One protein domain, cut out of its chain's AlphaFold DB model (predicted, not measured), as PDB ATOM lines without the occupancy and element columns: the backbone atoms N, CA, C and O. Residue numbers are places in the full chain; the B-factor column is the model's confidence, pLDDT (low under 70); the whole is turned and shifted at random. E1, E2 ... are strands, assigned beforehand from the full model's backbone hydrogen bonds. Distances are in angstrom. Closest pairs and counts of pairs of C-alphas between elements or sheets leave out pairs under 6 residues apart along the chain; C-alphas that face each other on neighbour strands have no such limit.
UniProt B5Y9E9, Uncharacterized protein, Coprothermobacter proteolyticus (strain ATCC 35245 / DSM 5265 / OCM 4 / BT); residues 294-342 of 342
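Overview. This is residues 294 to 342 of the 342 residues of an uncharacterized protein of Coprothermobacter proteolyticus (strain ATCC 35245 / DSM 5265 / OCM 4 / BT) (UniProt B5Y9E9). A strongly twisted sheet of three long strands, E1, E2 and E5, makes a wall, and a small two-strand hairpin, E3 and E4, lies over one face of it, standing off the sheet with loops joining the two. The other face of the sheet is bare. The printed part has 49 residues, with no named helix and five named strands in the order E1, E2, E3, E4, E5; the class is all strand. Both sheets are antiparallel, the larger in the order E1, E2, E5. The whole is compact, with a radius of gyration of the C-alphas of 10.2 A, and the C-alphas span 29 by 20 by 17 A.

Along the chain. In the larger sheet, E2 holds residues 303 to 310 and is 22.8 A long from first to last C-alpha. E1, residues 294 to 300, is 19.2 A long and begins at C-alpha 294, at (379.545, -40.776, 69.363). E5, residues 334 to 341, is 21.1 A long and ends at C-alpha 341, at (401.378, -47.319, 72.873). The two short strands are E3, residues 321 to 323, which begins at C-alpha 321, at (394.875, -42.622, 56.810), and E4, residues 326 to 328; they are 6.3 A and 6.6 A long.

Arrangement. E2 is the inner strand of the larger sheet, and E1 and E5 are its edge strands. The sheet's C-alphas lie up to 5.1 A off its best plane. E1 and E2 form a hairpin, antiparallel at 152 degrees between their directions; the C-alphas of Ala 295 and Leu 308 face each other at 4.5 A, and N 294 and O 309 are 2.7 A apart, within hydrogen-bond range. E2 and E5 are antiparallel at 160 degrees; the C-alphas of Phe 307 and Phe 335 face each other at 4.6 A, and N 308 and O 334 are within hydrogen-bond range at 2.8 A. E3 and E4 form the second hairpin, antiparallel at 160 degrees, with N 323 and O 326 within hydrogen-bond range at 2.9 A. E1 and E3 are only just apart, their closest C-alphas 8.1 A from each other. E4 and E5 are also only just apart, at 8.2 A. E1 and E4, E2 and E3, E2 and E4, and E3 and E5 are apart.

Size, cuts and confidence. The two C-alphas farthest apart are those of Ser 312 and Tyr 342, 29.4 A. The printed part has no cut and ends at residue 342, the chain's last residue. The links E1 to E2, E3 to E4 and E4 to E5 are tight; E2 to E3, with 10 residues between them, is short, and no link is long. The mean pLDDT of the printed part is 82.2, and residues 340 to 342, of which 340 and 341 belong to E5, are under 70.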
ATOM      1  N   VAL A 294     379.105 -39.521  68.750       88.06
ATOM      2  CA  VAL A 294     379.545 -40.776  69.363       88.06
ATOM      3  C   VAL A 294     381.063 -40.866  69.270       88.06
ATOM      4  O   VAL A 294     381.658 -40.572  68.231       88.06
ATOM      5  N   ALA A 295     381.697 -41.233  70.382       88.19
ATOM      6  CA  ALA A 295     383.133 -41.447  70.424       88.19
ATOM      7  C   ALA A 295     383.482 -42.838  69.881       88.19
ATOM      8  O   ALA A 295     382.907 -43.835  70.317       88.19
ATOM      9  N   SER A 296     384.459 -42.888  68.984       85.62
ATOM     10  CA  SER A 296     385.001 -44.113  68.399       85.62
ATOM     11  C   SER A 296     386.512 -44.157  68.605       85.62
ATOM     12  O   SER A 296     387.195 -43.139  68.469       85.62
ATOM     13  N   GLU A 297     387.041 -45.337  68.920       88.06
ATOM     14  CA  GLU A 297     388.475 -45.563  69.112       88.06
ATOM     15  C   GLU A 297     388.984 -46.620  68.131       88.06
ATOM     16  O   GLU A 297     388.351 -47.659  67.945       88.06
ATOM     17  N   PHE A 298     390.146 -46.368  67.528       85.88
ATOM     18  CA  PHE A 298     390.799 -47.291  66.599       85.88
ATOM     19  C   PHE A 298     392.248 -47.512  67.007       85.88
ATOM     20  O   PHE A 298     392.932 -46.572  67.404       85.88
ATOM     21  N   ILE A 299     392.727 -48.749  66.877       85.56
ATOM     22  CA  ILE A 299     394.139 -49.081  67.074       85.56
ATOM     23  C   ILE A 299     394.786 -49.180  65.697       85.56
ATOM     24  O   ILE A 299     394.468 -50.080  64.924       85.56
ATOM     25  N   LEU A 300     395.692 -48.250  65.401       83.50
ATOM     26  CA  LEU A 300     396.454 -48.200  64.155       83.50
ATOM     27  C   LEU A 300     397.935 -48.107  64.513       83.50
ATOM     28  O   LEU A 300     398.317 -47.279  65.338       83.50
ATOM     29  N   GLU A 301     398.759 -48.986  63.938       82.56
ATOM     30  CA  GLU A 301     400.216 -49.009  64.169       82.56
ATOM     31  C   GLU A 301     400.602 -48.978  65.670       82.56
ATOM     32  O   GLU A 301     401.500 -48.253  66.093       82.56
ATOM     33  N   GLY A 302     399.874 -49.730  66.507       82.06
ATOM     34  CA  GLY A 302     400.122 -49.828  67.955       82.06
ATOM     35  C   GLY A 302     399.678 -48.613  68.785       82.06
ATOM     36  O   GLY A 302     399.916 -48.571  69.987       82.06
ATOM     37  N   SER A 303     399.026 -47.627  68.168       85.31
ATOM     38  CA  SER A 303     398.558 -46.398  68.818       85.31
ATOM     39  C   SER A 303     397.034 -46.289  68.800       85.31
ATOM     40  O   SER A 303     396.398 -46.661  67.815       85.31
ATOM     41  N   VAL A 304     396.441 -45.734  69.863       88.00
ATOM     42  CA  VAL A 304     394.987 -45.501  69.940       88.00
ATOM     43  C   VAL A 304     394.644 -44.138  69.350       88.00
ATOM     44  O   VAL A 304     395.154 -43.121  69.809       88.00
ATOM     45  N   TYR A 305     393.737 -44.091  68.384       88.81
ATOM     46  CA  TYR A 305     393.213 -42.864  67.792       88.81
ATOM     47  C   TYR A 305     391.751 -42.690  68.186       88.81
ATOM     48  O   TYR A 305     390.946 -43.603  68.007       88.81
ATOM     49  N   ARG A 306     391.414 -41.519  68.733       89.19
ATOM     50  CA  ARG A 306     390.066 -41.188  69.204       89.19
ATOM     51  C   ARG A 306     389.393 -40.212  68.258       89.19
ATOM     52  O   ARG A 306     389.964 -39.171  67.935       89.19
ATOM     53  N   PHE A 307     388.159 -40.510  67.889       88.94
ATOM     54  CA  PHE A 307     387.337 -39.663  67.037       88.94
ATOM     55  C   PHE A 307     385.974 -39.452  67.665       88.94
ATOM     56  O   PHE A 307     385.463 -40.307  68.381       88.94
ATOM     57  N   LEU A 308     385.382 -38.307  67.368       88.50
ATOM     58  CA  LEU A 308     384.016 -37.981  67.707       88.50
ATOM     59  C   LEU A 308     383.245 -37.797  66.398       88.50
ATOM     60  O   LEU A 308     383.525 -36.860  65.656       88.50
ATOM     61  N   CYS A 309     382.321 -38.702  66.095       88.12
ATOM     62  CA  CYS A 309     381.595 -38.734  64.825       88.12
ATOM     63  C   CYS A 309     380.082 -38.645  65.051       88.12
ATOM     64  O   CYS A 309     379.604 -39.128  66.076       88.12
ATOM     65  N   PRO A 310     379.304 -38.085  64.112       86.50
ATOM     66  CA  PRO A 310     377.849 -38.164  64.173       86.50
ATOM     67  C   PRO A 310     377.403 -39.627  64.198       86.50
ATOM     68  O   PRO A 310     378.002 -40.459  63.522       86.50
ATOM     69  N   GLU A 311     376.346 -39.944  64.941       84.62
ATOM     70  CA  GLU A 311     375.833 -41.315  65.088       84.62
ATOM     71  C   GLU A 311     375.514 -41.997  63.743       84.62
ATOM     72  O   GLU A 311     375.668 -43.211  63.619       84.62
ATOM     73  N   SER A 312     375.138 -41.240  62.702       83.44
ATOM     74  CA  SER A 312     374.915 -41.805  61.365       83.44
ATOM     75  C   SER A 312     376.194 -42.213  60.621       83.44
ATOM     76  O   SER A 312     376.112 -42.853  59.575       83.44
ATOM     77  N   VAL A 313     377.367 -41.781  61.089       84.12
ATOM     78  CA  VAL A 313     378.657 -42.020  60.434       84.12
ATOM     79  C   VAL A 313     379.321 -43.238  61.064       84.12
ATOM     80  O   VAL A 313     379.818 -43.191  62.188       84.12
ATOM     81  N   GLN A 314     379.367 -44.334  60.310       80.06
ATOM     82  CA  GLN A 314     380.147 -45.510  60.676       80.06
ATOM     83  C   GLN A 314     381.590 -45.310  60.223       80.06
ATOM     84  O   GLN A 314     381.925 -45.586  59.077       80.06
ATOM     85  N   LEU A 315     382.432 -44.790  61.116       82.94
ATOM     86  CA  LEU A 315     383.864 -44.698  60.859       82.94
ATOM     87  C   LEU A 315     384.487 -46.098  60.950       82.94
ATOM     88  O   LEU A 315     384.246 -46.820  61.920       82.94
ATOM     89  N   THR A 316     385.283 -46.489  59.960       84.00
ATOM     90  CA  THR A 316     386.038 -47.747  59.962       84.00
ATOM     91  C   THR A 316     387.541 -47.486  59.889       84.00
ATOM     92  O   THR A 316     387.983 -46.396  59.540       84.00
ATOM     93  N   ALA A 317     388.357 -48.499  60.204       80.00
ATOM     94  CA  ALA A 317     389.814 -48.360  60.167       80.00
ATOM     95  C   ALA A 317     390.357 -48.019  58.763       80.00
ATOM     96  O   ALA A 317     391.381 -47.357  58.659       80.00
ATOM     97  N   SER A 318     389.668 -48.436  57.693       82.31
ATOM     98  CA  SER A 318     390.031 -48.103  56.309       82.31
ATOM     99  C   SER A 318     389.751 -46.650  55.928       82.31
ATOM    100  O   SER A 318     390.326 -46.169  54.956       82.31
ATOM    101  N   ASP A 319     388.901 -45.953  56.684       81.75
ATOM    102  CA  ASP A 319     388.575 -44.541  56.451       81.75
ATOM    103  C   ASP A 319     389.589 -43.592  57.110       81.75
ATOM    104  O   ASP A 319     389.466 -42.374  56.990       81.75
ATOM    105  N   ILE A 320     390.567 -44.143  57.838       84.44
ATOM    106  CA  ILE A 320     391.577 -43.388  58.575       84.44
ATOM    107  C   ILE A 320     392.932 -43.627  57.922       84.44
ATOM    108  O   ILE A 320     393.462 -44.739  57.945       84.44
ATOM    109  N   VAL A 321     393.530 -42.562  57.390       84.31
ATOM    110  CA  VAL A 321     394.875 -42.622  56.810       84.31
ATOM    111  C   VAL A 321     395.833 -41.859  57.712       84.31
ATOM    112  O   VAL A 321     395.769 -40.636  57.837       84.31
ATOM    113  N   VAL A 322     396.741 -42.589  58.356       82.69
ATOM    114  CA  VAL A 322     397.817 -41.993  59.152       82.69
ATOM    115  C   VAL A 322     399.010 -41.742  58.235       82.69
ATOM    116  O   VAL A 322     399.510 -42.651  57.579       82.69
ATOM    117  N   THR A 323     399.468 -40.497  58.183       82.81
ATOM    118  CA  THR A 323     400.645 -40.081  57.414       82.81
ATOM    119  C   THR A 323     401.672 -39.426  58.334       82.81
ATOM    120  O   THR A 323     401.366 -39.049  59.466       82.81
ATOM    121  N   ALA A 324     402.898 -39.228  57.840       71.44
ATOM    122  CA  ALA A 324     403.953 -38.544  58.592       71.44
ATOM    123  C   ALA A 324     403.593 -37.093  58.984       71.44
ATOM    124  O   ALA A 324     404.217 -36.533  59.883       71.44
ATOM    125  N   THR A 325     402.602 -36.484  58.322       77.56
ATOM    126  CA  THR A 325     402.185 -35.088  58.523       77.56
ATOM    127  C   THR A 325     400.859 -34.938  59.271       77.56
ATOM    128  O   THR A 325     400.516 -33.820  59.650       77.56
ATOM    129  N   GLY A 326     400.114 -36.022  59.517       81.75
ATOM    130  CA  GLY A 326     398.829 -35.955  60.212       81.75
ATOM    131  C   GLY A 326     397.933 -37.173  59.995       81.75
ATOM    132  O   GLY A 326     398.338 -38.174  59.407       81.75
ATOM    133  N   VAL A 327     396.699 -37.066  60.485       83.81
ATOM    134  CA  VAL A 327     395.655 -38.089  60.345       83.81
ATOM    135  C   VAL A 327     394.569 -37.535  59.432       83.81
ATOM    136  O   VAL A 327     394.022 -36.475  59.732       83.81
ATOM    137  N   ASP A 328     394.277 -38.239  58.342       87.25
ATOM    138  CA  ASP A 328     393.157 -37.942  57.448       87.25
ATOM    139  C   ASP A 328     391.936 -38.783  57.842       87.25
ATOM    140  O   ASP A 328     392.071 -39.956  58.203       87.25
ATOM    141  N   TYR A 329     390.763 -38.153  57.845       85.12
ATOM    142  CA  TYR A 329     389.498 -38.721  58.308       85.12
ATOM    143  C   TYR A 329     388.311 -37.917  57.743       85.12
ATOM    144  O   TYR A 329     388.474 -36.757  57.355       85.12
ATOM    145  N   PRO A 330     387.086 -38.483  57.717       84.12
ATOM    146  CA  PRO A 330     385.906 -37.779  57.223       84.12
ATOM    147  C   PRO A 330     385.680 -36.434  57.929       84.12
ATOM    148  O   PRO A 330     385.645 -36.372  59.156       84.12
ATOM    149  N   SER A 331     385.437 -35.370  57.158       82.00
ATOM    150  CA  SER A 331     385.292 -33.988  57.659       82.00
ATOM    151  C   SER A 331     384.117 -33.766  58.620       82.00
ATOM    152  O   SER A 331     384.039 -32.734  59.283       82.00
ATOM    153  N   THR A 332     383.193 -34.723  58.702       81.19
ATOM    154  CA  THR A 332     382.083 -34.733  59.662       81.19
ATOM    155  C   THR A 332     382.491 -35.217  61.052       81.19
ATOM    156  O   THR A 332     381.758 -34.985  62.007       81.19
ATOM    157  N   CYS A 333     383.623 -35.912  61.174       83.56
ATOM    158  CA  CYS A 333     384.182 -36.359  62.442       83.56
ATOM    159  C   CYS A 333     385.184 -35.334  62.987       83.56
ATOM    160  O   CYS A 333     385.724 -34.514  62.251       83.56
ATOM    161  N   VAL A 334     385.465 -35.399  64.285       85.62
ATOM    162  CA  VAL A 334     386.475 -34.580  64.963       85.62
ATOM    163  C   VAL A 334     387.526 -35.502  65.563       85.62
ATOM    164  O   VAL A 334     387.195 -36.384  66.357       85.62
ATOM    165  N   PHE A 335     388.795 -35.303  65.215       87.19
ATOM    166  CA  PHE A 335     389.894 -36.028  65.844       87.19
ATOM    167  C   PHE A 335     390.152 -35.495  67.256       87.19
ATOM    168  O   PHE A 335     390.460 -34.319  67.445       87.19
ATOM    169  N   LEU A 336     390.027 -36.371  68.252       84.06
ATOM    170  CA  LEU A 336     390.193 -36.036  69.668       84.06
ATOM    171  C   LEU A 336     391.626 -36.253  70.172       84.06
ATOM    172  O   LEU A 336     391.963 -35.795  71.263       84.06
ATOM    173  N   GLY A 337     392.468 -36.951  69.406       84.69
ATOM    174  CA  GLY A 337     393.879 -37.152  69.726       84.69
ATOM    175  C   GLY A 337     394.341 -38.609  69.675       84.69
ATOM    176  O   GLY A 337     393.560 -39.544  69.483       84.69
ATOM    177  N   LYS A 338     395.657 -38.774  69.856       83.88
ATOM    178  CA  LYS A 338     396.370 -40.056  69.899       83.88
ATOM    179  C   LYS A 338     396.717 -40.414  71.352       83.88
ATOM    180  O   LYS A 338     397.355 -39.622  72.041       83.88
ATOM    181  N   GLY A 339     396.279 -41.584  71.812       73.94
ATOM    182  CA  GLY A 339     396.585 -42.183  73.115       73.94
ATOM    183  C   GLY A 339     397.707 -43.229  73.040       73.94
ATOM    184  O   GLY A 339     398.074 -43.654  71.946       73.94
ATOM    185  N   GLY A 340     398.254 -43.598  74.208       60.84
ATOM    186  CA  GLY A 340     399.511 -44.345  74.397       60.84
ATOM    187  C   GLY A 340     399.691 -45.651  73.610       60.84
ATOM    188  O   GLY A 340     398.735 -46.235  73.104       60.84
ATOM    189  N   ASN A 341     400.955 -46.081  73.530       52.16
ATOM    190  CA  ASN A 341     401.378 -47.319  72.873       52.16
ATOM    191  C   ASN A 341     400.908 -48.534  73.688       52.16
ATOM    192  O   ASN A 341     401.159 -48.575  74.895       52.16
ATOM    193  N   TYR A 342     400.260 -49.499  73.033       47.00
ATOM    194  CA  TYR A 342     400.130 -50.864  73.558       47.00
ATOM    195  C   TYR A 342     401.385 -51.677  73.238       47.00
ATOM    196  O   TYR A 342     401.956 -51.475  72.143       47.00
TER     197      TYR A 342